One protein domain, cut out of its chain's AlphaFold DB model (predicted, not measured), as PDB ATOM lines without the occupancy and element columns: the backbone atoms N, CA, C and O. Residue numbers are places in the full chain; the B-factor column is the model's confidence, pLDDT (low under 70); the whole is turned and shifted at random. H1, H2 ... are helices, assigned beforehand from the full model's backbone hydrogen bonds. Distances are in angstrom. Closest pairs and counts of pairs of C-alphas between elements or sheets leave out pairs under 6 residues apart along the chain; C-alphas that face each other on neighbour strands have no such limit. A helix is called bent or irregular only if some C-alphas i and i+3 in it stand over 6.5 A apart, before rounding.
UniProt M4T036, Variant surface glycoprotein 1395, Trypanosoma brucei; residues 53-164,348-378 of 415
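AT A GLANCE: This is residues 53 to 164 and 348 to 378 of the 415 residues of the protein "Variant surface glycoprotein 1395" of Trypanosoma brucei (UniProt M4T036). Two long helices, H5 and H6, run side by side in opposite ways and make the longest axis; the short helix H1 packs on both of them, and the kinked H3 packs across H1 and on H5. On the side of H3 and H1 away from H6 lie the small H2 and the long loop of residues 72 to 93. The class is all helix: 143 residues are printed, with six named helices, H1 to H6 in chain order, and no named strand. H1, H5 and H6 form an up-and-down bundle, each running against the one before it in the chain. The whole is compact, with a radius of gyration of the C-alphas of 16.4 A and spans of 54 by 37 by 21 A.

HOW THE PARTS SIT: H5, residues 129 to 160, touches H6, residues 348 to 376, at a shallow tilt of 2 degrees, opposite ways; their closest C-alphas, of Glu 160 and Ala 350, are 5.2 A apart. H1, residues 53 to 63, is the hub, touching four helices. It touches residues 136 to 146 of H5 at a steep tilt of 40 degrees, opposite ways, closest at the C-alphas of Asn 61 and Ala 140, 5.7 A. It touches residues 361 to 365 of H6, closest at Ala 53 and Ala 362, 5.7 A between C-alphas. H3, residues 94 to 112, has a kink of 43 degrees near residue 101 and is irregular, with C-alphas 98 and 101 7.7 A apart. Its residues 102 to 110 touch H1, closest at the C-alphas of Gln 59 and Ala 106, 4.8 A; its residues 94 to 99 touch H5, closest at those of Gln 95 and Glu 151, 5.8 A. H4, residues 117 to 121, touches H1, with the C-alphas of Ser 56 and Val 118 closest at 6.2 A. H2, residues 67 to 71, is close to H3 but not clearly touching, and apart from H5 and H6. Every O i to N i+4 pair is within hydrogen-bond range in H1, H2 and H4; in H3 it is 13 of 15, in H5 26 of 28, in H6 22 of 25.

IN THESE COORDINATES: H5 measures 44.4 A from C-alpha 129 at (-1.138, 22.431, 99.799) to C-alpha 160, and H6 43.1 A, ending at C-alpha 376 at (8.046, 18.390, 96.220). H3 measures 28.4 A, and H1 15.3 A from C-alpha 53 at (19.548, 34.101, 107.559).

THE WHOLE: The C-alphas farthest apart, of Asp 164 and Ile 378, are 54.4 A apart. Residues 165 to 347 are not printed; C-alphas 164 and 348 are 13.1 A apart across this cut. The link from H2 to H3 is long. Residues 113 to 116 have pLDDT under 70.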
ATOM      1  N   ALA A  53      20.068  35.465 107.559       83.38
ATOM      2  CA  ALA A  53      19.548  34.101 107.559       83.38
ATOM      3  C   ALA A  53      18.577  33.864 108.726       83.38
ATOM      4  O   ALA A  53      17.554  33.206 108.535       83.38
ATOM      5  N   VAL A  54      18.825  34.452 109.905       81.88
ATOM      6  CA  VAL A  54      17.850  34.446 111.018       81.88
ATOM      7  C   VAL A  54      16.553  35.130 110.586       81.88
ATOM      8  O   VAL A  54      15.467  34.592 110.814       81.88
ATOM      9  N   GLY A  55      16.665  36.288 109.927       82.81
ATOM     10  CA  GLY A  55      15.525  37.014 109.366       82.81
ATOM     11  C   GLY A  55      14.703  36.154 108.406       82.81
ATOM     12  O   GLY A  55      13.505  35.965 108.625       82.81
ATOM     13  N   SER A  56      15.354  35.561 107.404       87.69
ATOM     14  CA  SER A  56      14.688  34.734 106.393       87.69
ATOM     15  C   SER A  56      14.061  33.463 106.976       87.69
ATOM     16  O   SER A  56      12.934  33.122 106.611       87.69
ATOM     17  N   ILE A  57      14.729  32.776 107.917       90.69
ATOM     18  CA  ILE A  57      14.164  31.602 108.610       90.69
ATOM     19  C   ILE A  57      12.877  31.985 109.345       90.69
ATOM     20  O   ILE A  57      11.861  31.297 109.225       90.69
ATOM     21  N   HIS A  58      12.898  33.076 110.111       87.25
ATOM     22  CA  HIS A  58      11.730  33.473 110.888       87.25
ATOM     23  C   HIS A  58      10.607  34.048 110.025       87.25
ATOM     24  O   HIS A  58       9.444  33.833 110.360       87.25
ATOM     25  N   GLN A  59      10.919  34.693 108.899       87.69
ATOM     26  CA  GLN A  59       9.917  35.107 107.918       87.69
ATOM     27  C   GLN A  59       9.236  33.905 107.251       87.69
ATOM     28  O   GLN A  59       8.007  33.874 107.138       87.69
ATOM     29  N   LEU A  60      10.003  32.873 106.885       89.19
ATOM     30  CA  LEU A  60       9.442  31.603 106.416       89.19
ATOM     31  C   LEU A  60       8.546  30.973 107.484       89.19
ATOM     32  O   LEU A  60       7.418  30.589 107.190       89.19
ATOM     33  N   ASN A  61       9.013  30.905 108.731       91.75
ATOM     34  CA  ASN A  61       8.229  30.330 109.820       91.75
ATOM     35  C   ASN A  61       6.924  31.093 110.067       91.75
ATOM     36  O   ASN A  61       5.875  30.480 110.260       91.75
ATOM     37  N   LEU A  62       6.971  32.427 110.016       88.56
ATOM     38  CA  LEU A  62       5.784  33.260 110.152       88.56
ATOM     39  C   LEU A  62       4.780  32.985 109.027       88.56
ATOM     40  O   LEU A  62       3.600  32.804 109.313       88.56
ATOM     41  N   THR A  63       5.250  32.820 107.786       86.75
ATOM     42  CA  THR A  63       4.396  32.495 106.629       86.75
ATOM     43  C   THR A  63       3.520  31.262 106.895       86.75
ATOM     44  O   THR A  63       2.325  31.273 106.590       86.75
ATOM     45  N   PHE A  64       4.088  30.225 107.523       87.94
ATOM     46  CA  PHE A  64       3.391  28.978 107.872       87.94
ATOM     47  C   PHE A  64       2.697  28.992 109.242       87.94
ATOM     48  O   PHE A  64       2.052  28.007 109.603       87.94
ATOM     49  N   SER A  65       2.813  30.080 110.006       88.06
ATOM     50  CA  SER A  65       2.199  30.199 111.329       88.06
ATOM     51  C   SER A  65       0.696  30.459 111.245       88.06
ATOM     52  O   SER A  65       0.183  31.017 110.270       88.06
ATOM     53  N   ASP A  66      -0.020  30.076 112.299       86.81
ATOM     54  CA  ASP A  66      -1.459  30.281 112.383       86.81
ATOM     55  C   ASP A  66      -1.835  31.775 112.536       86.81
ATOM     56  O   ASP A  66      -1.023  32.602 112.968       86.81
ATOM     57  N   PRO A  67      -3.080  32.156 112.191       85.81
ATOM     58  CA  PRO A  67      -3.527  33.543 112.291       85.81
ATOM     59  C   PRO A  67      -3.496  34.125 113.711       85.81
ATOM     60  O   PRO A  67      -3.340  35.338 113.851       85.81
ATOM     61  N   ALA A  68      -3.649  33.301 114.755       87.00
ATOM     62  CA  ALA A  68      -3.630  33.783 116.133       87.00
ATOM     63  C   ALA A  68      -2.214  34.206 116.537       87.00
ATOM     64  O   ALA A  68      -2.054  35.254 117.160       87.00
ATOM     65  N   TRP A  69      -1.187  33.468 116.103       87.88
ATOM     66  CA  TRP A  69       0.204  33.886 116.263       87.88
ATOM     67  C   TRP A  69       0.504  35.202 115.534       87.88
ATOM     68  O   TRP A  69       1.061  36.125 116.126       87.88
ATOM     69  N   LYS A  70       0.072  35.343 114.273       87.62
ATOM     70  CA  LYS A  70       0.268  36.587 113.498       87.62
ATOM     71  C   LYS A  70      -0.410  37.798 114.150       87.62
ATOM     72  O   LYS A  70       0.105  38.912 114.065       87.62
ATOM     73  N   ALA A  71      -1.536  37.588 114.833       89.50
ATOM     74  CA  ALA A  71      -2.250  38.647 115.540       89.50
ATOM     75  C   ALA A  71      -1.457  39.239 116.720       89.50
ATOM     76  O   ALA A  71      -1.720  40.381 117.090       89.50
ATOM     77  N   VAL A  72      -0.459  38.532 117.270       91.44
ATOM     78  CA  VAL A  72       0.372  39.029 118.386       91.44
ATOM     79  C   VAL A  72       1.236  40.239 117.996       91.44
ATOM     80  O   VAL A  72       1.676  40.999 118.855       91.44
ATOM     81  N   PHE A  73       1.466  40.464 116.702       92.38
ATOM     82  CA  PHE A  73       2.224  41.619 116.200       92.38
ATOM     83  C   PHE A  73       1.344  42.851 115.939       92.38
ATOM     84  O   PHE A  73       1.819  43.849 115.390       92.38
ATOM     85  N   LYS A  74       0.057  42.795 116.302       92.12
ATOM     86  CA  LYS A  74      -0.931  43.849 116.061       92.12
ATOM     87  C   LYS A  74      -1.590  44.276 117.370       92.12
ATOM     88  O   LYS A  74      -2.120  43.457 118.109       92.12
ATOM     89  N   THR A  75      -1.671  45.582 117.597       91.12
ATOM     90  CA  THR A  75      -2.436  46.166 118.716       91.12
ATOM     91  C   THR A  75      -3.951  46.073 118.503       91.12
ATOM     92  O   THR A  75      -4.719  46.055 119.462       91.12
ATOM     93  N   LYS A  76      -4.396  46.016 117.242       88.25
ATOM     94  CA  LYS A  76      -5.789  45.786 116.828       88.25
ATOM     95  C   LYS A  76      -5.847  45.256 115.386       88.25
ATOM     96  O   LYS A  76      -4.913  45.508 114.622       88.25
ATOM     97  N   PRO A  77      -6.932  44.566 114.981       84.50
ATOM     98  CA  PRO A  77      -7.074  44.040 113.622       84.50
ATOM     99  C   PRO A  77      -7.007  45.128 112.536       84.50
ATOM    100  O   PRO A  77      -7.467  46.251 112.742       84.50
ATOM    101  N   GLY A  78      -6.490  44.772 111.357       81.06
ATOM    102  CA  GLY A  78      -6.398  45.645 110.178       81.06
ATOM    103  C   GLY A  78      -4.960  45.935 109.737       81.06
ATOM    104  O   GLY A  78      -4.009  45.547 110.415       81.06
ATOM    105  N   LYS A  79      -4.814  46.620 108.590       82.44
ATOM    106  CA  LYS A  79      -3.506  47.056 108.068       82.44
ATOM    107  C   LYS A  79      -2.837  48.042 109.028       82.44
ATOM    108  O   LYS A  79      -3.516  48.895 109.604       82.44
ATOM    109  N   GLY A  80      -1.518  47.950 109.183       84.44
ATOM    110  CA  GLY A  80      -0.777  48.740 110.171       84.44
ATOM    111  C   GLY A  80      -1.067  48.293 111.608       84.44
ATOM    112  O   GLY A  80      -1.183  47.104 111.864       84.44
ATOM    113  N   ASN A  81      -1.187  49.218 112.566       91.38
ATOM    114  CA  ASN A  81      -1.432  48.905 113.988       91.38
ATOM    115  C   ASN A  81      -0.361  48.006 114.635       91.38
ATOM    116  O   ASN A  81      -0.684  47.183 115.495       91.38
ATOM    117  N   TRP A  82       0.895  48.146 114.216       93.88
ATOM    118  CA  TRP A  82       2.000  47.324 114.700       93.88
ATOM    119  C   TRP A  82       2.181  47.441 116.208       93.88
ATOM    120  O   TRP A  82       2.134  48.531 116.777       93.88
ATOM    121  N   GLN A  83       2.371  46.296 116.847       93.69
ATOM    122  CA  GLN A  83       2.802  46.244 118.225       93.69
ATOM    123  C   GLN A  83       4.332  46.337 118.239       93.69
ATOM    124  O   GLN A  83       5.019  45.389 117.882       93.69
ATOM    125  N   GLU A  84       4.864  47.515 118.564       93.00
ATOM    126  CA  GLU A  84       6.317  47.754 118.561       93.00
ATOM    127  C   GLU A  84       7.007  47.210 119.819       93.00
ATOM    128  O   GLU A  84       8.191  46.875 119.792       93.00
ATOM    129  N   GLU A  85       6.255  47.070 120.912       93.00
ATOM    130  CA  GLU A  85       6.748  46.573 122.193       93.00
ATOM    131  C   GLU A  85       6.391  45.102 122.417       93.00
ATOM    132  O   GLU A  85       5.282  44.651 122.120       93.00
ATOM    133  N   ILE A  86       7.319  44.354 123.019       92.44
ATOM    134  CA  ILE A  86       7.090  42.958 123.407       92.44
ATOM    135  C   ILE A  86       5.840  42.887 124.303       92.44
ATOM    136  O   ILE A  86       5.783  43.616 125.294       92.44
ATOM    137  N   PRO A  87       4.860  42.006 124.015       92.69
ATOM    138  CA  PRO A  87       3.687  41.838 124.865       92.69
ATOM    139  C   PRO A  87       4.067  41.583 126.326       92.69
ATOM    140  O   PRO A  87       4.959  40.777 126.603       92.69
ATOM    141  N   ASP A  88       3.338  42.189 127.267       90.56
ATOM    142  CA  ASP A  88       3.630  42.104 128.708       90.56
ATOM    143  C   ASP A  88       3.796  40.665 129.217       90.56
ATOM    144  O   ASP A  88       4.685  40.387 130.025       90.56
ATOM    145  N   ALA A  89       2.988  39.731 128.705       90.00
ATOM    146  CA  ALA A  89       3.045  38.309 129.057       90.00
ATOM    147  C   ALA A  89       4.387  37.638 128.705       90.00
ATOM    148  O   ALA A  89       4.742  36.610 129.281       90.00
ATOM    149  N   HIS A  90       5.138  38.217 127.770       90.19
ATOM    150  CA  HIS A  90       6.398  37.687 127.262       90.19
ATOM    151  C   HIS A  90       7.588  38.614 127.512       90.19
ATOM    152  O   HIS A  90       8.710  38.273 127.140       90.19
ATOM    153  N   LYS A  91       7.377  39.748 128.192       88.88
ATOM    154  CA  LYS A  91       8.407  40.771 128.398       88.88
ATOM    155  C   LYS A  91       9.663  40.255 129.092       88.88
ATOM    156  O   LYS A  91      10.720  40.828 128.886       88.88
ATOM    157  N   GLU A  92       9.563  39.196 129.904       88.12
ATOM    158  CA  GLU A  92      10.706  38.590 130.601       88.12
ATOM    159  C   GLU A  92      11.312  37.379 129.889       88.12
ATOM    160  O   GLU A  92      12.372  36.899 130.288       88.12
ATOM    161  N   ASN A  93      10.686  36.903 128.815       88.50
ATOM    162  CA  ASN A  93      11.172  35.750 128.075       88.50
ATOM    163  C   ASN A  93      12.397  36.135 127.220       88.50
ATOM    164  O   ASN A  93      12.348  37.068 126.417       88.50
ATOM    165  N   THR A  94      13.503  35.410 127.390       83.62
ATOM    166  CA  THR A  94      14.781  35.669 126.704       83.62
ATOM    167  C   THR A  94      14.672  35.524 125.189       83.62
ATOM    168  O   THR A  94      15.147  36.391 124.461       83.62
ATOM    169  N   GLN A  95      13.969  34.500 124.706       82.88
ATOM    170  CA  GLN A  95      13.716  34.284 123.283       82.88
ATOM    171  C   GLN A  95      12.935  35.447 122.661       82.88
ATOM    172  O   GLN A  95      13.280  35.930 121.583       82.88
ATOM    173  N   TRP A  96      11.900  35.931 123.353       88.94
ATOM    174  CA  TRP A  96      11.124  37.084 122.894       88.94
ATOM    175  C   TRP A  96      11.974  38.350 122.869       88.94
ATOM    176  O   TRP A  96      11.954  39.071 121.875       88.94
ATOM    177  N   LYS A  97      12.792  38.589 123.903       86.56
ATOM    178  CA  LYS A  97      13.758  39.700 123.911       86.56
ATOM    179  C   LYS A  97      14.732  39.623 122.727       86.56
ATOM    180  O   LYS A  97      15.058  40.663 122.161       86.56
ATOM    181  N   ALA A  98      15.177  38.423 122.350       82.06
ATOM    182  CA  ALA A  98      16.107  38.217 121.241       82.06
ATOM    183  C   ALA A  98      15.465  38.412 119.855       82.06
ATOM    184  O   ALA A  98      16.091  38.985 118.965       82.06
ATOM    185  N   LEU A  99      14.239  37.917 119.655       86.31
ATOM    186  CA  LEU A  99      13.672  37.706 118.317       86.31
ATOM    187  C   LEU A  99      12.475  38.586 117.974       86.31
ATOM    188  O   LEU A  99      12.133  38.678 116.796       86.31
ATOM    189  N   TYR A 100      11.842  39.250 118.944       90.06
ATOM    190  CA  TYR A 100      10.655  40.065 118.674       90.06
ATOM    191  C   TYR A 100      10.867  41.120 117.574       90.06
ATOM    192  O   TYR A 100      10.027  41.185 116.677       90.06
ATOM    193  N   PRO A 101      11.993  41.868 117.528       88.50
ATOM    194  CA  PRO A 101      12.247  42.798 116.425       88.50
ATOM    195  C   PRO A 101      12.316  42.103 115.057       88.50
ATOM    196  O   PRO A 101      11.866  42.657 114.055       88.50
ATOM    197  N   THR A 102      12.858  40.884 115.007       87.06
ATOM    198  CA  THR A 102      12.941  40.072 113.785       87.06
ATOM    199  C   THR A 102      11.562  39.588 113.352       87.06
ATOM    200  O   THR A 102      11.211  39.703 112.179       87.06
ATOM    201  N   TRP A 103      10.754  39.084 114.286       89.88
ATOM    202  CA  TRP A 103       9.394  38.627 114.000       89.88
ATOM    203  C   TRP A 103       8.474  39.768 113.573       89.88
ATOM    204  O   TRP A 103       7.716  39.608 112.622       89.88
ATOM    205  N   LEU A 104       8.586  40.931 114.218       90.62
ATOM    206  CA  LEU A 104       7.813  42.114 113.856       90.62
ATOM    207  C   LEU A 104       8.154  42.588 112.437       90.62
ATOM    208  O   LEU A 104       7.244  42.816 111.644       90.62
ATOM    209  N   LYS A 105       9.446  42.661 112.086       87.69
ATOM    210  CA  LYS A 105       9.886  42.981 110.715       87.69
ATOM    211  C   LYS A 105       9.375  41.965 109.693       87.69
ATOM    212  O   LYS A 105       8.943  42.352 108.613       87.69
ATOM    213  N   ALA A 106       9.395  40.676 110.030       85.62
ATOM    214  CA  ALA A 106       8.842  39.634 109.169       85.62
ATOM    215  C   ALA A 106       7.326  39.797 108.961       85.62
ATOM    216  O   ALA A 106       6.853  39.672 107.835       85.62
ATOM    217  N   ALA A 107       6.577  40.124 110.019       88.12
ATOM    218  CA  ALA A 107       5.135  40.365 109.942       88.12
ATOM    219  C   ALA A 107       4.801  41.607 109.109       88.12
ATOM    220  O   ALA A 107       3.851  41.589 108.329       88.12
ATOM    221  N   GLN A 108       5.606  42.664 109.246       87.69
ATOM    222  CA  GLN A 108       5.532  43.864 108.412       87.69
ATOM    223  C   GLN A 108       5.750  43.531 106.936       87.69
ATOM    224  O   GLN A 108       4.917  43.885 106.105       87.69
ATOM    225  N   ALA A 109       6.810  42.781 106.626       82.00
ATOM    226  CA  ALA A 109       7.111  42.367 105.261       82.00
ATOM    227  C   ALA A 109       6.014  41.471 104.655       82.00
ATOM    228  O   ALA A 109       5.694  41.614 103.481       82.00
ATOM    229  N   GLU A 110       5.407  40.576 105.439       80.69
ATOM    230  CA  GLU A 110       4.323  39.700 104.966       80.69
ATOM    231  C   GLU A 110       3.013  40.464 104.680       80.69
ATOM    232  O   GLU A 110       2.252  40.071 103.797       80.69
ATOM    233  N   GLU A 111       2.733  41.572 105.379       82.38
ATOM    234  CA  GLU A 111       1.579  42.432 105.059       82.38
ATOM    235  C   GLU A 111       1.767  43.204 103.738       82.38
ATOM    236  O   GLU A 111       0.780  43.532 103.069       82.38
ATOM    237  N   GLU A 112       3.019  43.480 103.358       76.25
ATOM    238  CA  GLU A 112       3.387  44.168 102.113       76.25
ATOM    239  C   GLU A 112       3.560  43.208 100.922       76.25
ATOM    240  O   GLU A 112       3.222  43.573  99.793       76.25
ATOM    241  N   ASP A 113       4.035  41.980 101.158       67.31
ATOM    242  CA  ASP A 113       4.371  40.994 100.127       67.31
ATOM    243  C   ASP A 113       3.458  39.755 100.183       67.31
ATOM    244  O   ASP A 113       3.647  38.830 100.973       67.31
ATOM    245  N   THR A 114       2.454  39.721  99.300       56.97
ATOM    246  CA  THR A 114       1.469  38.622  99.222       56.97
ATOM    247  C   THR A 114       2.045  37.270  98.772       56.97
ATOM    248  O   THR A 114       1.360  36.253  98.899       56.97
ATOM    249  N   GLU A 115       3.286  37.224  98.269       61.69
ATOM    250  CA  GLU A 115       3.987  35.976  97.945       61.69
ATOM    251  C   GLU A 115       5.469  36.071  98.363       61.69
ATOM    252  O   GLU A 115       6.310  36.441  97.539       61.69
ATOM    253  N   PRO A 116       5.806  35.704  99.619       68.62
ATOM    254  CA  PRO A 116       7.090  36.036 100.225       68.62
ATOM    255  C   PRO A 116       8.273  35.606  99.354       68.62
ATOM    256  O   PRO A 116       8.438  34.414  99.076       68.62
ATOM    257  N   ASN A 117       9.134  36.555  98.966       79.50
ATOM    258  CA  ASN A 117      10.371  36.263  98.223       79.50
ATOM    259  C   ASN A 117      11.194  35.129  98.859       79.50
ATOM    260  O   ASN A 117      11.743  34.291  98.144       79.50
ATOM    261  N   VAL A 118      11.172  35.015 100.189       82.38
ATOM    262  CA  VAL A 118      11.836  33.934 100.930       82.38
ATOM    263  C   VAL A 118      11.374  32.525 100.527       82.38
ATOM    264  O   VAL A 118      12.173  31.592 100.566       82.38
ATOM    265  N   LEU A 119      10.123  32.334 100.078       87.56
ATOM    266  CA  LEU A 119       9.651  31.049  99.537       87.56
ATOM    267  C   LEU A 119      10.250  30.747  98.162       87.56
ATOM    268  O   LEU A 119      10.446  29.579  97.823       87.56
ATOM    269  N   LYS A 120      10.506  31.777  97.349       88.31
ATOM    270  CA  LYS A 120      11.152  31.629  96.037       88.31
ATOM    271  C   LYS A 120      12.625  31.281  96.213       88.31
ATOM    272  O   LYS A 120      13.098  30.366  95.545       88.31
ATOM    273  N   GLU A 121      13.304  31.942  97.149       88.81
ATOM    274  CA  GLU A 121      14.721  31.716  97.470       88.81
ATOM    275  C   GLU A 121      15.012  30.266  97.867       88.81
ATOM    276  O   GLU A 121      15.996  29.693  97.407       88.81
ATOM    277  N   VAL A 122      14.124  29.645  98.649       92.56
ATOM    278  CA  VAL A 122      14.260  28.234  99.059       92.56
ATOM    279  C   VAL A 122      13.580  27.246  98.100       92.56
ATOM    280  O   VAL A 122      13.473  26.063  98.406       92.56
ATOM    281  N   GLY A 123      13.070  27.701  96.949       92.62
ATOM    282  CA  GLY A 123      12.424  26.836  95.951       92.62
ATOM    283  C   GLY A 123      11.057  26.262  96.359       92.62
ATOM    284  O   GLY A 123      10.564  25.334  95.718       92.62
ATOM    285  N   ALA A 124      10.414  26.809  97.392       92.75
ATOM    286  CA  ALA A 124       9.153  26.318  97.954       92.75
ATOM    287  C   ALA A 124       7.885  26.975  97.366       92.75
ATOM    288  O   ALA A 124       6.768  26.551  97.676       92.75
ATOM    289  N   ALA A 125       8.018  27.993  96.509       90.25
ATOM    290  CA  ALA A 125       6.878  28.759  95.986       90.25
ATOM    291  C   ALA A 125       5.816  27.888  95.276       90.25
ATOM    292  O   ALA A 125       4.615  28.104  95.445       90.25
ATOM    293  N   LYS A 126       6.257  26.861  94.531       90.38
ATOM    294  CA  LYS A 126       5.395  25.986  93.711       90.38
ATOM    295  C   LYS A 126       4.865  24.743  94.438       90.38
ATOM    296  O   LYS A 126       4.209  23.921  93.804       90.38
ATOM    297  N   LEU A 127       5.148  24.582  95.733       91.38
ATOM    298  CA  LEU A 127       4.658  23.435  96.502       91.38
ATOM    299  C   LEU A 127       3.124  23.439  96.583       91.38
ATOM    300  O   LEU A 127       2.499  24.486  96.794       91.38
ATOM    301  N   SER A 128       2.514  22.261  96.457       90.81
ATOM    302  CA  SER A 128       1.072  22.076  96.651       90.81
ATOM    303  C   SER A 128       0.674  22.242  98.129       90.81
ATOM    304  O   SER A 128       1.519  22.344  99.021       90.81
ATOM    305  N   LYS A 129      -0.633  22.239  98.427       88.31
ATOM    306  CA  LYS A 129      -1.138  22.431  99.799       88.31
ATOM    307  C   LYS A 129      -0.607  21.382 100.787       88.31
ATOM    308  O   LYS A 129      -0.171  21.755 101.873       88.31
ATOM    309  N   HIS A 130      -0.623  20.095 100.430       86.81
ATOM    310  CA  HIS A 130      -0.122  19.029 101.313       86.81
ATOM    311  C   HIS A 130       1.399  19.089 101.489       86.81
ATOM    312  O   HIS A 130       1.896  18.886 102.595       86.81
ATOM    313  N   GLN A 131       2.134  19.457 100.439       92.44
ATOM    314  CA  GLN A 131       3.588  19.628 100.494       92.44
ATOM    315  C   GLN A 131       3.985  20.829 101.359       92.44
ATOM    316  O   GLN A 131       4.938  20.743 102.131       92.44
ATOM    317  N   LYS A 132       3.217  21.927 101.297       90.19
ATOM    318  CA  LYS A 132       3.387  23.101 102.166       90.19
ATOM    319  C   LYS A 132       3.169  22.779 103.644       90.19
ATOM    320  O   LYS A 132       3.862  23.357 104.472       90.19
ATOM    321  N   ILE A 133       2.269  21.850 103.984       89.06
ATOM    322  CA  ILE A 133       2.089  21.394 105.375       89.06
ATOM    323  C   ILE A 133       3.362  20.705 105.879       89.06
ATOM    324  O   ILE A 133       3.867  21.054 106.945       89.06
ATOM    325  N   TYR A 134       3.911  19.765 105.102       91.88
ATOM    326  CA  TYR A 134       5.166  19.099 105.462       91.88
ATOM    327  C   TYR A 134       6.323  20.101 105.563       91.88
ATOM    328  O   TYR A 134       6.989  20.172 106.595       91.88
ATOM    329  N   PHE A 135       6.516  20.927 104.531       94.75
ATOM    330  CA  PHE A 135       7.584  21.924 104.504       94.75
ATOM    331  C   PHE A 135       7.475  22.918 105.667       94.75
ATOM    332  O   PHE A 135       8.468  23.167 106.345       94.75
ATOM    333  N   GLY A 136       6.270  23.412 105.970       92.75
ATOM    334  CA  GLY A 136       6.023  24.287 107.115       92.75
ATOM    335  C   GLY A 136       6.406  23.642 108.451       92.75
ATOM    336  O   GLY A 136       6.984  24.308 109.306       92.75
ATOM    337  N   SER A 137       6.173  22.333 108.615       92.94
ATOM    338  CA  SER A 137       6.588  21.609 109.827       92.94
ATOM    339  C   SER A 137       8.114  21.523 109.983       92.94
ATOM    340  O   SER A 137       8.628  21.627 111.096       92.94
ATOM    341  N   GLU A 138       8.854  21.386 108.881       95.19
ATOM    342  CA  GLU A 138      10.320  21.377 108.896       95.19
ATOM    343  C   GLU A 138      10.892  22.788 109.099       95.19
ATOM    344  O   GLU A 138      11.838  22.965 109.868       95.19
ATOM    345  N   VAL A 139      10.269  23.808 108.501       94.81
ATOM    346  CA  VAL A 139      10.595  25.219 108.761       94.81
ATOM    347  C   VAL A 139      10.428  25.543 110.248       94.81
ATOM    348  O   VAL A 139      11.313  26.172 110.824       94.81
ATOM    349  N   ALA A 140       9.362  25.066 110.898       92.38
ATOM    350  CA  ALA A 140       9.150  25.278 112.331       92.38
ATOM    351  C   ALA A 140      10.264  24.663 113.196       92.38
ATOM    352  O   ALA A 140      10.717  25.289 114.159       92.38
ATOM    353  N   LYS A 141      10.769  23.474 112.835       94.19
ATOM    354  CA  LYS A 141      11.917  22.850 113.521       94.19
ATOM    355  C   LYS A 141      13.188  23.684 113.357       94.19
ATOM    356  O   LYS A 141      13.876  23.947 114.342       94.19
ATOM    357  N   VAL A 142      13.477  24.125 112.131       95.31
ATOM    358  CA  VAL A 142      14.637  24.979 111.834       95.31
ATOM    359  C   VAL A 142      14.534  26.320 112.565       95.31
ATOM    360  O   VAL A 142      15.515  26.778 113.149       95.31
ATOM    361  N   ALA A 143      13.346  26.918 112.618       92.00
ATOM    362  CA  ALA A 143      13.103  28.161 113.341       92.00
ATOM    363  C   ALA A 143      13.284  28.012 114.857       92.00
ATOM    364  O   ALA A 143      13.825  28.915 115.489       92.00
ATOM    365  N   ALA A 144      12.894  26.876 115.444       91.12
ATOM    366  CA  ALA A 144      13.154  26.593 116.855       91.12
ATOM    367  C   ALA A 144      14.661  26.457 117.149       91.12
ATOM    368  O   ALA A 144      15.148  26.977 118.153       91.12
ATOM    369  N   GLN A 145      15.418  25.810 116.256       92.81
ATOM    370  CA  GLN A 145      16.879  25.715 116.375       92.81
ATOM    371  C   GLN A 145      17.549  27.087 116.236       92.81
ATOM    372  O   GLN A 145      18.371  27.453 117.077       92.81
ATOM    373  N   ALA A 146      17.163  27.872 115.226       91.00
ATOM    374  CA  ALA A 146      17.655  29.233 115.034       91.00
ATOM    375  C   ALA A 146      17.331  30.128 116.238       91.00
ATOM    376  O   ALA A 146      18.187  30.889 116.686       91.00
ATOM    377  N   ALA A 147      16.140  29.977 116.825       87.31
ATOM    378  CA  ALA A 147      15.757  30.708 118.023       87.31
ATOM    379  C   ALA A 147      16.644  30.372 119.226       87.31
ATOM    380  O   ALA A 147      17.092  31.277 119.930       87.31
ATOM    381  N   LYS A 148      16.965  29.087 119.428       88.94
ATOM    382  CA  LYS A 148      17.872  28.687 120.507       88.94
ATOM    383  C   LYS A 148      19.284  29.232 120.301       88.94
ATOM    384  O   LYS A 148      19.934  29.643 121.259       88.94
ATOM    385  N   ILE A 149      19.754  29.270 119.056       90.44
ATOM    386  CA  ILE A 149      21.038  29.892 118.727       90.44
ATOM    387  C   ILE A 149      20.998  31.403 119.001       90.44
ATOM    388  O   ILE A 149      21.957  31.939 119.553       90.44
ATOM    389  N   ALA A 150      19.898  32.087 118.677       85.38
ATOM    390  CA  ALA A 150      19.735  33.514 118.951       85.38
ATOM    391  C   ALA A 150      19.778  33.839 120.457       85.38
ATOM    392  O   ALA A 150      20.402  34.828 120.844       85.38
ATOM    393  N   GLU A 151      19.197  32.990 121.312       85.94
ATOM    394  CA  GLU A 151      19.356  33.098 122.773       85.94
ATOM    395  C   GLU A 151      20.832  32.992 123.188       85.94
ATOM    396  O   GLU A 151      21.333  33.851 123.912       85.94
ATOM    397  N   ASN A 152      21.554  31.984 122.683       88.88
ATOM    398  CA  ASN A 152      22.973  31.800 122.996       88.88
ATOM    399  C   ASN A 152      23.815  33.006 122.535       88.88
ATOM    400  O   ASN A 152      24.705  33.454 123.254       88.88
ATOM    401  N   LEU A 153      23.525  33.573 121.358       88.75
ATOM    402  CA  LEU A 153      24.178  34.795 120.874       88.75
ATOM    403  C   LEU A 153      23.926  35.986 121.812       88.75
ATOM    404  O   LEU A 153      24.842  36.773 122.065       88.75
ATOM    405  N   GLN A 154      22.720  36.103 122.377       85.06
ATOM    406  CA  GLN A 154      22.399  37.139 123.361       85.06
ATOM    407  C   GLN A 154      23.184  36.962 124.669       85.06
ATOM    408  O   GLN A 154      23.642  37.954 125.241       85.06
ATOM    409  N   GLU A 155      23.382  35.728 125.132       87.75
ATOM    410  CA  GLU A 155      24.227  35.437 126.298       87.75
ATOM    411  C   GLU A 155      25.696  35.785 126.020       87.75
ATOM    412  O   GLU A 155      26.323  36.518 126.794       87.75
ATOM    413  N   LEU A 156      26.227  35.357 124.870       91.62
ATOM    414  CA  LEU A 156      27.600  35.650 124.444       91.62
ATOM    415  C   LEU A 156      27.875  37.152 124.335       91.62
ATOM    416  O   LEU A 156      28.985  37.590 124.642       91.62
ATOM    417  N   LYS A 157      26.871  37.963 123.977       89.12
ATOM    418  CA  LYS A 157      26.991  39.428 123.913       89.12
ATOM    419  C   LYS A 157      27.464  40.043 125.229       89.12
ATOM    420  O   LYS A 157      28.209  41.025 125.214       89.12
ATOM    421  N   THR A 158      27.078  39.458 126.366       88.62
ATOM    422  CA  THR A 158      27.495  39.933 127.697       88.62
ATOM    423  C   THR A 158      28.997  39.763 127.943       88.62
ATOM    424  O   THR A 158      29.590  40.535 128.700       88.62
ATOM    425  N   HIS A 159      29.623  38.800 127.262       89.75
ATOM    426  CA  HIS A 159      31.059  38.550 127.295       89.75
ATOM    427  C   HIS A 159      31.790  39.315 126.186       89.75
ATOM    428  O   HIS A 159      32.758  40.018 126.486       89.75
ATOM    429  N   GLU A 160      31.290  39.255 124.942       92.12
ATOM    430  CA  GLU A 160      31.862  39.947 123.776       92.12
ATOM    431  C   GLU A 160      32.014  41.446 124.031       92.12
ATOM    432  O   GLU A 160      33.073  42.025 123.778       92.12
ATOM    433  N   ARG A 161      30.970  42.058 124.597       91.06
ATOM    434  CA  ARG A 161      30.887  43.496 124.865       91.06
ATOM    435  C   ARG A 161      30.713  43.806 126.347       91.06
ATOM    436  O   ARG A 161      29.967  44.705 126.728       91.06
ATOM    437  N   SER A 162      31.400  43.057 127.207       91.69
ATOM    438  CA  SER A 162      31.429  43.383 128.634       91.69
ATOM    439  C   SER A 162      31.955  44.808 128.866       91.69
ATOM    440  O   SER A 162      32.812  45.300 128.127       91.69
ATOM    441  N   ARG A 163      31.510  45.467 129.946       93.44
ATOM    442  CA  ARG A 163      31.979  46.818 130.325       93.44
ATOM    443  C   ARG A 163      33.506  46.915 130.381       93.44
ATOM    444  O   ARG A 163      34.084  47.948 130.040       93.44
ATOM    445  N   ASP A 164      34.151  45.852 130.852       92.56
ATOM    446  CA  ASP A 164      35.602  45.791 130.978       92.56
ATOM    447  C   ASP A 164      36.289  45.605 129.622       92.56
ATOM    448  O   ASP A 164      37.338  46.210 129.416       92.56
ATOM    449  N   LYS A 348      37.152  37.784 122.672       91.06
ATOM    450  CA  LYS A 348      37.618  36.958 121.547       91.06
ATOM    451  C   LYS A 348      36.962  35.572 121.529       91.06
ATOM    452  O   LYS A 348      36.506  35.136 120.478       91.06
ATOM    453  N   GLU A 349      36.896  34.890 122.673       92.31
ATOM    454  CA  GLU A 349      36.248  33.576 122.798       92.31
ATOM    455  C   GLU A 349      34.753  33.654 122.439       92.31
ATOM    456  O   GLU A 349      34.262  32.835 121.660       92.31
ATOM    457  N   ALA A 350      34.046  34.680 122.926       94.25
ATOM    458  CA  ALA A 350      32.639  34.901 122.600       94.25
ATOM    459  C   ALA A 350      32.420  35.228 121.114       94.25
ATOM    460  O   ALA A 350      31.463  34.740 120.517       94.25
ATOM    461  N   THR A 351      33.316  36.005 120.505       93.00
ATOM    462  CA  THR A 351      33.286  36.326 119.074       93.00
ATOM    463  C   THR A 351      33.456  35.088 118.202       93.00
ATOM    464  O   THR A 351      32.711  34.914 117.240       93.00
ATOM    465  N   GLU A 352      34.410  34.211 118.520       93.56
ATOM    466  CA  GLU A 352      34.632  32.991 117.736       93.56
ATOM    467  C   GLU A 352      33.463  32.005 117.863       93.56
ATOM    468  O   GLU A 352      33.016  31.449 116.854       93.56
ATOM    469  N   GLU A 353      32.890  31.845 119.060       94.88
ATOM    470  CA  GLU A 353      31.679  31.029 119.214       94.88
ATOM    471  C   GLU A 353      30.480  31.667 118.492       94.88
ATOM    472  O   GLU A 353      29.726  30.964 117.818       94.88
ATOM    473  N   ALA A 354      30.336  32.997 118.521       93.44
ATOM    474  CA  ALA A 354      29.287  33.690 117.776       93.44
ATOM    475  C   ALA A 354      29.402  33.463 116.257       93.44
ATOM    476  O   ALA A 354      28.400  33.156 115.608       93.44
ATOM    477  N   LYS A 355      30.612  33.516 115.682       93.12
ATOM    478  CA  LYS A 355      30.850  33.180 114.261       93.12
ATOM    479  C   LYS A 355      30.443  31.746 113.936       93.12
ATOM    480  O   LYS A 355      29.809  31.490 112.907       93.12
ATOM    481  N   ARG A 356      30.792  30.801 114.812       94.31
ATOM    482  CA  ARG A 356      30.421  29.391 114.657       94.31
ATOM    483  C   ARG A 356      28.902  29.217 114.676       94.31
ATOM    484  O   ARG A 356      28.364  28.512 113.824       94.31
ATOM    485  N   LEU A 357      28.216  29.875 115.605       93.62
ATOM    486  CA  LEU A 357      26.760  29.851 115.726       93.62
ATOM    487  C   LEU A 357      26.060  30.477 114.510       93.62
ATOM    488  O   LEU A 357      25.132  29.877 113.969       93.62
ATOM    489  N   LYS A 358      26.546  31.614 113.999       90.44
ATOM    490  CA  LYS A 358      26.045  32.207 112.745       90.44
ATOM    491  C   LYS A 358      26.240  31.287 111.540       90.44
ATOM    492  O   LYS A 358      25.337  31.117 110.726       90.44
ATOM    493  N   THR A 359      27.386  30.613 111.456       92.12
ATOM    494  CA  THR A 359      27.641  29.619 110.398       92.12
ATOM    495  C   THR A 359      26.647  28.452 110.471       92.12
ATOM    496  O   THR A 359      26.171  27.972 109.438       92.12
ATOM    497  N   GLN A 360      26.283  28.011 111.682       93.88
ATOM    498  CA  GLN A 360      25.238  27.000 111.872       93.88
ATOM    499  C   GLN A 360      23.873  27.504 111.388       93.88
ATOM    500  O   GLN A 360      23.200  26.779 110.661       93.88
ATOM    501  N   ILE A 361      23.489  28.746 111.706       92.25
ATOM    502  CA  ILE A 361      22.246  29.355 111.201       92.25
ATOM    503  C   ILE A 361      22.232  29.394 109.668       92.25
ATOM    504  O   ILE A 361      21.250  28.976 109.056       92.25
ATOM    505  N   ALA A 362      23.315  29.849 109.035       91.69
ATOM    506  CA  ALA A 362      23.410  29.897 107.577       91.69
ATOM    507  C   ALA A 362      23.260  28.499 106.947       91.69
ATOM    508  O   ALA A 362      22.575  28.334 105.937       91.69
ATOM    509  N   THR A 363      23.843  27.476 107.580       94.25
ATOM    510  CA  THR A 363      23.711  26.073 107.154       94.25
ATOM    511  C   THR A 363      22.270  25.577 107.290       94.25
ATOM    512  O   THR A 363      21.745  24.941 106.375       94.25
ATOM    513  N   LEU A 364      21.609  25.895 108.407       94.69
ATOM    514  CA  LEU A 364      20.201  25.573 108.631       94.69
ATOM    515  C   LEU A 364      19.305  26.221 107.570       94.69
ATOM    516  O   LEU A 364      18.480  25.534 106.971       94.69
ATOM    517  N   TYR A 365      19.508  27.505 107.279       93.56
ATOM    518  CA  TYR A 365      18.766  28.197 106.228       93.56
ATOM    519  C   TYR A 365      18.991  27.555 104.851       93.56
ATOM    520  O   TYR A 365      18.026  27.231 104.160       93.56
ATOM    521  N   ALA A 366      20.243  27.275 104.477       92.94
ATOM    522  CA  ALA A 366      20.566  26.627 103.204       92.94
ATOM    523  C   ALA A 366      19.907  25.240 103.060       92.94
ATOM    524  O   ALA A 366      19.444  24.879 101.973       92.94
ATOM    525  N   SER A 367      19.804  24.479 104.157       95.00
ATOM    526  CA  SER A 367      19.177  23.150 104.162       95.00
ATOM    527  C   SER A 367      17.694  23.169 103.769       95.00
ATOM    528  O   SER A 367      17.208  22.191 103.198       95.00
ATOM    529  N   LEU A 368      16.993  24.295 103.975       95.94
ATOM    530  CA  LEU A 368      15.576  24.433 103.628       95.94
ATOM    531  C   LEU A 368      15.318  24.260 102.129       95.94
ATOM    532  O   LEU A 368      14.258  23.760 101.763       95.94
ATOM    533  N   SER A 369      16.284  24.580 101.263       95.06
ATOM    534  CA  SER A 369      16.148  24.315  99.823       95.06
ATOM    535  C   SER A 369      16.089  22.812  99.523       95.06
ATOM    536  O   SER A 369      15.278  22.356  98.717       95.06
ATOM    537  N   GLY A 370      16.907  22.015 100.219       94.69
ATOM    538  CA  GLY A 370      16.857  20.553 100.140       94.69
ATOM    539  C   GLY A 370      15.550  19.995 100.706       94.69
ATOM    540  O   GLY A 370      14.934  19.118 100.101       94.69
ATOM    541  N   THR A 371      15.074  20.561 101.816       95.56
ATOM    542  CA  THR A 371      13.777  20.213 102.411       95.56
ATOM    543  C   THR A 371      12.611  20.528 101.474       95.56
ATOM    544  O   THR A 371      11.690  19.721 101.358       95.56
ATOM    545  N   ALA A 372      12.644  21.656 100.762       95.38
ATOM    546  CA  ALA A 372      11.636  22.003  99.762       95.38
ATOM    547  C   ALA A 372      11.650  21.016  98.584       95.38
ATOM    548  O   ALA A 372      10.592  20.551  98.157       95.38
ATOM    549  N   ALA A 373      12.837  20.633  98.100       95.44
ATOM    550  CA  ALA A 373      12.976  19.620  97.055       95.44
ATOM    551  C   ALA A 373      12.433  18.250  97.501       95.44
ATOM    552  O   ALA A 373      11.732  17.593  96.733       95.44
ATOM    553  N   ALA A 374      12.697  17.842  98.745       93.56
ATOM    554  CA  ALA A 374      12.136  16.622  99.323       93.56
ATOM    555  C   ALA A 374      10.606  16.710  99.459       93.56
ATOM    556  O   ALA A 374       9.901  15.776  99.079       93.56
ATOM    557  N   ALA A 375      10.083  17.852  99.920       94.00
ATOM    558  CA  ALA A 375       8.648  18.100 100.020       94.00
ATOM    559  C   ALA A 375       7.949  17.985  98.655       94.00
ATOM    560  O   ALA A 375       6.867  17.410  98.570       94.00
ATOM    561  N   ALA A 376       8.581  18.467  97.580       93.88
ATOM    562  CA  ALA A 376       8.046  18.390  96.220       93.88
ATOM    563  C   ALA A 376       7.855  16.948  95.711       93.88
ATOM    564  O   ALA A 376       7.047  16.726  94.810       93.88
ATOM    565  N   GLN A 377       8.562  15.971  96.289       92.69
ATOM    566  CA  GLN A 377       8.430  14.549  95.951       92.69
ATOM    567  C   GLN A 377       7.341  13.833  96.760       92.69
ATOM    568  O   GLN A 377       7.044  12.672  96.483       92.69
ATOM    569  N   ILE A 378       6.737  14.489  97.760       90.62
ATOM    570  CA  ILE A 378       5.697  13.873  98.588       90.62
ATOM    571  C   ILE A 378       4.416  13.736  97.753       90.62
ATOM    572  O   ILE A 378       3.840  14.760  97.351       90.62
TER     573      ILE A 378